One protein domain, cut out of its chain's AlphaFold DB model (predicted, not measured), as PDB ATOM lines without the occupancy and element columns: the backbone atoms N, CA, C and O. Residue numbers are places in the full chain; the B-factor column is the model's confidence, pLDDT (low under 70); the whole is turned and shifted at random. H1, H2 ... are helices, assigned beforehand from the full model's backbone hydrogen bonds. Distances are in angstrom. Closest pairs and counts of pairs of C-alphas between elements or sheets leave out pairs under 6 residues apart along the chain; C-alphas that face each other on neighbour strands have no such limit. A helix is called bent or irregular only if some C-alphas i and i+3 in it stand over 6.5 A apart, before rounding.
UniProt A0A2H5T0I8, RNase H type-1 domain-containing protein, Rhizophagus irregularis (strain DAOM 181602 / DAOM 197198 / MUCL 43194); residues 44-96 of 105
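AT A GLANCE: This is residues 44 to 96 of the 105 residues of the protein "RNase H type-1 domain-containing protein" of Rhizophagus irregularis (strain DAOM 181602 / DAOM 197198 / MUCL 43194) (UniProt A0A2H5T0I8). A long tail without a named element leads into one long straight helix, H1, and a short helix, H2, turns off at the far end of H1 to make a corner. The parts form no packed core: residues 44 to 53, 57 to 62, 67 to 82 and 86 to 91 stand free, and the tail makes a narrow turn where residues 57 to 58 pair with residues 61 to 62, antiparallel. The printed part has 53 residues with two named helices, H1 then H2, and no named strand; the class is all helix. The whole is extended, with a radius of gyration of the C-alphas of 18.1 A, and elongated, spanning 51 by 31 by 20 A.

IN THESE COORDINATES: Residues 44 to 66 hold no named element, and C-alpha 44 is at (35.291, 61.798, -43.893). H1 is residues 67 to 85, 26.9 A from first to last C-alpha, beginning with C-alpha 67 at (28.926, 36.841, -32.177). H2 is residues 87 to 94, 10.6 A long, ending with C-alpha 94 at (54.427, 18.846, -29.487). H2 is irregular, but only just: C-alphas 88 and 91 are 6.9 A apart.

HOW THE PARTS SIT: A tight link, Leu 86, joins H1 to H2. The two helices only just touch, with 3 pairs of C-alphas within 8 A, and touch only at the corner by their link. H1 touches H2 with residues 83 to 84 alone. The closest C-alphas are those of Ser 84 and Gln 90, 6.1 A apart. The lines of H1 and H2 are about perpendicular, at 74 degrees. In H1 every O i to N i+4 pair is within hydrogen-bond range; in H2, 2 of 4 are.

THE WHOLE: The two C-alphas farthest apart, those of Asn 44 and Lys 87, are 53.8 A apart. The printed part has no cut. The mean pLDDT of the printed part is 71.7, and residues 44 to 58, 60 to 66 and 95 to 96 are under 70.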
ATOM      1  N   ASN A  44      34.555  62.928 -43.388       51.62
ATOM      2  CA  ASN A  44      35.291  61.798 -43.893       51.62
ATOM      3  C   ASN A  44      35.642  60.943 -42.676       51.62
ATOM      4  O   ASN A  44      36.480  61.319 -41.854       51.62
ATOM      5  N   VAL A  45      34.983  59.796 -42.538       54.47
ATOM      6  CA  VAL A  45      35.415  58.767 -41.592       54.47
ATOM      7  C   VAL A  45      36.632  58.083 -42.214       54.47
ATOM      8  O   VAL A  45      36.562  56.946 -42.670       54.47
ATOM      9  N   ASP A  46      37.741  58.817 -42.295       50.88
ATOM     10  CA  ASP A  46      38.996  58.349 -42.894       50.88
ATOM     11  C   ASP A  46      39.678  57.297 -42.001       50.88
ATOM     12  O   ASP A  46      40.548  56.552 -42.447       50.88
ATOM     13  N   PHE A  47      39.264  57.202 -40.731       51.47
ATOM     14  CA  PHE A  47      39.813  56.256 -39.771       51.47
ATOM     15  C   PHE A  47      38.779  55.907 -38.691       51.47
ATOM     16  O   PHE A  47      38.438  56.734 -37.844       51.47
ATOM     17  N   ILE A  48      38.304  54.657 -38.673       54.03
ATOM     18  CA  ILE A  48      37.801  54.066 -37.429       54.03
ATOM     19  C   ILE A  48      39.049  53.846 -36.589       54.03
ATOM     20  O   ILE A  48      39.852  52.958 -36.871       54.03
ATOM     21  N   ASN A  49      39.270  54.726 -35.622       49.44
ATOM     22  CA  ASN A  49      40.449  54.651 -34.790       49.44
ATOM     23  C   ASN A  49      40.456  53.334 -34.010       49.44
ATOM     24  O   ASN A  49      39.703  53.195 -33.053       49.44
ATOM     25  N   ASN A  50      41.328  52.392 -34.383       53.97
ATOM     26  CA  ASN A  50      41.530  51.137 -33.648       53.97
ATOM     27  C   ASN A  50      42.046  51.362 -32.210       53.97
ATOM     28  O   ASN A  50      42.105  50.413 -31.434       53.97
ATOM     29  N   ILE A  51      42.412  52.597 -31.837       53.72
ATOM     30  CA  ILE A  51      42.704  52.984 -30.448       53.72
ATOM     31  C   ILE A  51      41.409  53.063 -29.615       53.72
ATOM     32  O   ILE A  51      41.435  52.834 -28.408       53.72
ATOM     33  N   LEU A  52      40.269  53.381 -30.240       51.38
ATOM     34  CA  LEU A  52      38.951  53.381 -29.605       51.38
ATOM     35  C   LEU A  52      38.276  52.032 -29.852       51.38
ATOM     36  O   LEU A  52      37.567  51.822 -30.834       51.38
ATOM     37  N   SER A  53      38.501  51.109 -28.931       54.28
ATOM     38  CA  SER A  53      37.805  49.833 -28.878       54.28
ATOM     39  C   SER A  53      36.379  50.030 -28.338       54.28
ATOM     40  O   SER A  53      36.167  50.427 -27.194       54.28
ATOM     41  N   TYR A  54      35.382  49.794 -29.194       58.00
ATOM     42  CA  TYR A  54      33.970  49.743 -28.807       58.00
ATOM     43  C   TYR A  54      33.630  48.334 -28.311       58.00
ATOM     44  O   TYR A  54      33.769  47.367 -29.060       58.00
ATOM     45  N   PHE A  55      33.155  48.228 -27.069       59.50
ATOM     46  CA  PHE A  55      32.665  46.982 -26.480       59.50
ATOM     47  C   PHE A  55      31.195  47.171 -26.092       59.50
ATOM     48  O   PHE A  55      30.922  47.962 -25.187       59.50
ATOM     49  N   PRO A  56      30.237  46.505 -26.761       56.91
ATOM     50  CA  PRO A  56      28.869  46.481 -26.264       56.91
ATOM     51  C   PRO A  56      28.848  45.780 -24.900       56.91
ATOM     52  O   PRO A  56      29.645  44.884 -24.654       56.91
ATOM     53  N   VAL A  57      27.968  46.195 -23.994       58.97
ATOM     54  CA  VAL A  57      27.857  45.653 -22.628       58.97
ATOM     55  C   VAL A  57      26.382  45.358 -22.357       58.97
ATOM     56  O   VAL A  57      25.526  46.160 -22.723       58.97
ATOM     57  N   PHE A  58      26.070  44.227 -21.728       60.53
ATOM     58  CA  PHE A  58      24.727  43.880 -21.259       60.53
ATOM     59  C   PHE A  58      24.757  43.561 -19.767       60.53
ATOM     60  O   PHE A  58      25.451  42.640 -19.344       60.53
ATOM     61  N   ILE A  59      23.998  44.327 -18.972       73.25
ATOM     62  CA  ILE A  59      23.956  44.224 -17.500       73.25
ATOM     63  C   ILE A  59      25.384  44.199 -16.924       73.25
ATOM     64  O   ILE A  59      25.792  43.232 -16.290       73.25
ATOM     65  N   ASP A  60      26.183  45.214 -17.257       61.91
ATOM     66  CA  ASP A  60      27.588  45.357 -16.836       61.91
ATOM     67  C   ASP A  60      28.552  44.231 -17.262       61.91
ATOM     68  O   ASP A  60      29.743  44.290 -16.959       61.91
ATOM     69  N   ASN A  61      28.087  43.255 -18.049       58.53
ATOM     70  CA  ASN A  61      28.927  42.226 -18.649       58.53
ATOM     71  C   ASN A  61      29.261  42.608 -20.099       58.53
ATOM     72  O   ASN A  61      28.342  42.809 -20.899       58.53
ATOM     73  N   PRO A  62      30.544  42.736 -20.480       58.59
ATOM     74  CA  PRO A  62      30.913  43.065 -21.851       58.59
ATOM     75  C   PRO A  62      30.432  41.966 -22.808       58.59
ATOM     76  O   PRO A  62      30.813  40.805 -22.695       58.59
ATOM     77  N   ILE A  63      29.588  42.341 -23.767       62.41
ATOM     78  CA  ILE A  63      29.289  41.532 -24.942       62.41
ATOM     79  C   ILE A  63      30.486  41.683 -25.878       62.41
ATOM     80  O   ILE A  63      30.590  42.625 -26.664       62.41
ATOM     81  N   GLU A  64      31.431  40.764 -25.785       56.38
ATOM     82  CA  GLU A  64      32.587  40.790 -26.665       56.38
ATOM     83  C   GLU A  64      32.224  40.382 -28.101       56.38
ATOM     84  O   GLU A  64      31.865  39.242 -28.374       56.38
ATOM     85  N   VAL A  65      32.425  41.337 -29.022       58.53
ATOM     86  CA  VAL A  65      32.575  41.208 -30.486       58.53
ATOM     87  C   VAL A  65      31.467  40.480 -31.265       58.53
ATOM     88  O   VAL A  65      30.587  39.816 -30.741       58.53
ATOM     89  N   ASN A  66      31.477  40.669 -32.593       67.06
ATOM     90  CA  ASN A  66      30.501  40.092 -33.519       67.06
ATOM     91  C   ASN A  66      30.347  38.586 -33.256       67.06
ATOM     92  O   ASN A  66      31.236  37.815 -33.613       67.06
ATOM     93  N   ILE A  67      29.216  38.199 -32.655       71.62
ATOM     94  CA  ILE A  67      28.926  36.841 -32.177       71.62
ATOM     95  C   ILE A  67      29.228  35.806 -33.261       71.62
ATOM     96  O   ILE A  67      29.838  34.784 -32.982       71.62
ATOM     97  N   ARG A  68      28.912  36.096 -34.529       71.12
ATOM     98  CA  ARG A  68      29.240  35.206 -35.650       71.12
ATOM     99  C   ARG A  68      30.747  35.028 -35.815       71.12
ATOM    100  O   ARG A  68      31.211  33.911 -35.978       71.12
ATOM    101  N   ARG A  69      31.523  36.112 -35.784       74.00
ATOM    102  CA  ARG A  69      32.990  36.059 -35.914       74.00
ATOM    103  C   ARG A  69      33.646  35.419 -34.692       74.00
ATOM    104  O   ARG A  69      34.655  34.742 -34.846       74.00
ATOM    105  N   PHE A  70      33.073  35.628 -33.512       76.25
ATOM    106  CA  PHE A  70      33.487  34.977 -32.275       76.25
ATOM    107  C   PHE A  70      33.238  33.465 -32.334       76.25
ATOM    108  O   PHE A  70      34.177  32.691 -32.175       76.25
ATOM    109  N   ILE A  71      32.024  33.045 -32.698       80.19
ATOM    110  CA  ILE A  71      31.670  31.633 -32.904       80.19
ATOM    111  C   ILE A  71      32.568  30.998 -33.969       80.19
ATOM    112  O   ILE A  71      33.113  29.925 -33.742       80.19
ATOM    113  N   LEU A  72      32.787  31.667 -35.106       86.88
ATOM    114  CA  LEU A  72      33.668  31.157 -36.163       86.88
ATOM    115  C   LEU A  72      35.115  30.974 -35.685       86.88
ATOM    116  O   LEU A  72      35.760  30.010 -36.080       86.88
ATOM    117  N   LYS A  73      35.620  31.871 -34.829       84.62
ATOM    118  CA  LYS A  73      36.942  31.709 -34.212       84.62
ATOM    119  C   LYS A  73      36.980  30.503 -33.277       84.62
ATOM    120  O   LYS A  73      37.918  29.726 -33.376       84.62
ATOM    121  N   ILE A  74      35.965  30.322 -32.427       86.62
ATOM    122  CA  ILE A  74      35.874  29.159 -31.529       86.62
ATOM    123  C   ILE A  74      35.880  27.857 -32.330       86.62
ATOM    124  O   ILE A  74      36.651  26.956 -32.013       86.62
ATOM    125  N   LEU A  75      35.056  27.771 -33.379       93.38
ATOM    126  CA  LEU A  75      34.972  26.576 -34.220       93.38
ATOM    127  C   LEU A  75      36.317  26.265 -34.891       93.38
ATOM    128  O   LEU A  75      36.804  25.147 -34.774       93.38
ATOM    129  N   ALA A  76      36.959  27.265 -35.501       92.50
ATOM    130  CA  ALA A  76      38.266  27.090 -36.134       92.50
ATOM    131  C   ALA A  76      39.362  26.673 -35.132       92.50
ATOM    132  O   ALA A  76      40.224  25.858 -35.453       92.50
ATOM    133  N   THR A  77      39.334  27.210 -33.907       92.44
ATOM    134  CA  THR A  77      40.252  26.794 -32.836       92.44
ATOM    135  C   THR A  77      39.991  25.352 -32.391       92.44
ATOM    136  O   THR A  77      40.950  24.618 -32.156       92.44
ATOM    137  N   GLY A  78      38.725  24.929 -32.311       92.50
ATOM    138  CA  GLY A  78      38.352  23.541 -32.028       92.50
ATOM    139  C   GLY A  78      38.899  22.577 -33.081       92.50
ATOM    140  O   GLY A  78      39.632  21.655 -32.734       92.50
ATOM    141  N   GLU A  79      38.649  22.856 -34.362       92.75
ATOM    142  CA  GLU A  79      39.163  22.055 -35.485       92.75
ATOM    143  C   GLU A  79      40.696  21.956 -35.478       92.75
ATOM    144  O   GLU A  79      41.254  20.869 -35.623       92.75
ATOM    145  N   ALA A  80      41.394  23.076 -35.261       89.62
ATOM    146  CA  ALA A  80      42.854  23.091 -35.194       89.62
ATOM    147  C   ALA A  80      43.401  22.263 -34.017       89.62
ATOM    148  O   ALA A  80      44.437  21.614 -34.156       89.62
ATOM    149  N   THR A  81      42.699  22.262 -32.880       88.50
ATOM    150  CA  THR A  81      43.074  21.481 -31.691       88.50
ATOM    151  C   THR A  81      42.851  19.989 -31.916       88.50
ATOM    152  O   THR A  81      43.714  19.176 -31.601       88.50
ATOM    153  N   GLU A  82      41.714  19.596 -32.493       90.12
ATOM    154  CA  GLU A  82      41.468  18.192 -32.840       90.12
ATOM    155  C   GLU A  82      42.503  17.687 -33.844       90.12
ATOM    156  O   GLU A  82      43.060  16.603 -33.668       90.12
ATOM    157  N   TRP A  83      42.822  18.505 -34.851       90.19
ATOM    158  CA  TRP A  83      43.857  18.198 -35.828       90.19
ATOM    159  C   TRP A  83      45.239  18.041 -35.184       90.19
ATOM    160  O   TRP A  83      45.943  17.084 -35.509       90.19
ATOM    161  N   SER A  84      45.634  18.918 -34.252       86.38
ATOM    162  CA  SER A  84      46.938  18.812 -33.579       86.38
ATOM    163  C   SER A  84      47.033  17.592 -32.659       86.38
ATOM    164  O   SER A  84      48.113  17.027 -32.492       86.38
ATOM    165  N   LEU A  85      45.909  17.146 -32.089       85.75
ATOM    166  CA  LEU A  85      45.844  15.982 -31.202       85.75
ATOM    167  C   LEU A  85      45.881  14.634 -31.932       85.75
ATOM    168  O   LEU A  85      46.032  13.601 -31.273       85.75
ATOM    169  N   LEU A  86      45.771  14.598 -33.262       89.50
ATOM    170  CA  LEU A  86      45.912  13.358 -34.024       89.50
ATOM    171  C   LEU A  86      47.329  12.782 -33.871       89.50
ATOM    172  O   LEU A  86      48.313  13.508 -33.973       89.50
ATOM    173  N   LYS A  87      47.455  11.460 -33.673       82.38
ATOM    174  CA  LYS A  87      48.746  10.783 -33.406       82.38
ATOM    175  C   LYS A  87      49.846  11.104 -34.424       82.38
ATOM    176  O   LYS A  87      51.005  11.211 -34.059       82.38
ATOM    177  N   ASN A  88      49.473  11.258 -35.687       85.31
ATOM    178  CA  ASN A  88      50.352  11.620 -36.798       85.31
ATOM    179  C   ASN A  88      50.843  13.076 -36.750       85.31
ATOM    180  O   ASN A  88      51.885  13.374 -37.324       85.31
ATOM    181  N   ASN A  89      50.124  13.966 -36.066       84.44
ATOM    182  CA  ASN A  89      50.476  15.379 -35.927       84.44
ATOM    183  C   ASN A  89      51.107  15.698 -34.564       84.44
ATOM    184  O   ASN A  89      51.753  16.733 -34.422       84.44
ATOM    185  N   GLN A  90      50.973  14.807 -33.576       78.19
ATOM    186  CA  GLN A  90      51.477  15.029 -32.221       78.19
ATOM    187  C   GLN A  90      52.991  15.268 -32.172       78.19
ATOM    188  O   GLN A  90      53.434  16.183 -31.485       78.19
ATOM    189  N   GLU A  91      53.782  14.500 -32.925       77.31
ATOM    190  CA  GLU A  91      55.238  14.695 -32.985       77.31
ATOM    191  C   GLU A  91      55.610  16.054 -33.596       77.31
ATOM    192  O   GLU A  91      56.532  16.710 -33.126       77.31
ATOM    193  N   LEU A  92      54.864  16.519 -34.603       78.38
ATOM    194  CA  LEU A  92      55.113  17.806 -35.258       78.38
ATOM    195  C   LEU A  92      54.685  18.999 -34.394       78.38
ATOM    196  O   LEU A  92      55.356  20.028 -34.393       78.38
ATOM    197  N   CYS A  93      53.563  18.882 -33.681       77.31
ATOM    198  CA  CYS A  93      52.998  19.975 -32.888       77.31
ATOM    199  C   CYS A  93      53.571  20.064 -31.467       77.31
ATOM    200  O   CYS A  93      53.572  21.149 -30.890       77.31
ATOM    201  N   TYR A  94      54.029  18.945 -30.898       74.44
ATOM    202  CA  TYR A  94      54.427  18.846 -29.487       74.44
ATOM    203  C   TYR A  94      55.783  18.156 -29.273       74.44
ATOM    204  O   TYR A  94      56.160  17.904 -28.133       74.44
ATOM    205  N   GLY A  95      56.523  17.842 -30.339       68.69
ATOM    206  CA  GLY A  95      57.808  17.141 -30.254       68.69
ATOM    207  C   GLY A  95      58.992  17.973 -29.751       68.69
ATOM    208  O   GLY A  95      60.092  17.434 -29.661       68.69
ATOM    209  N   ASP A  96      58.807  19.253 -29.413       64.19
ATOM    210  CA  ASP A  96      59.895  20.113 -28.938       64.19
ATOM    211  C   ASP A  96      59.907  20.195 -27.398       64.19
ATOM    212  O   ASP A  96      59.219  21.005 -26.777       64.19
TER     213      ASP A  96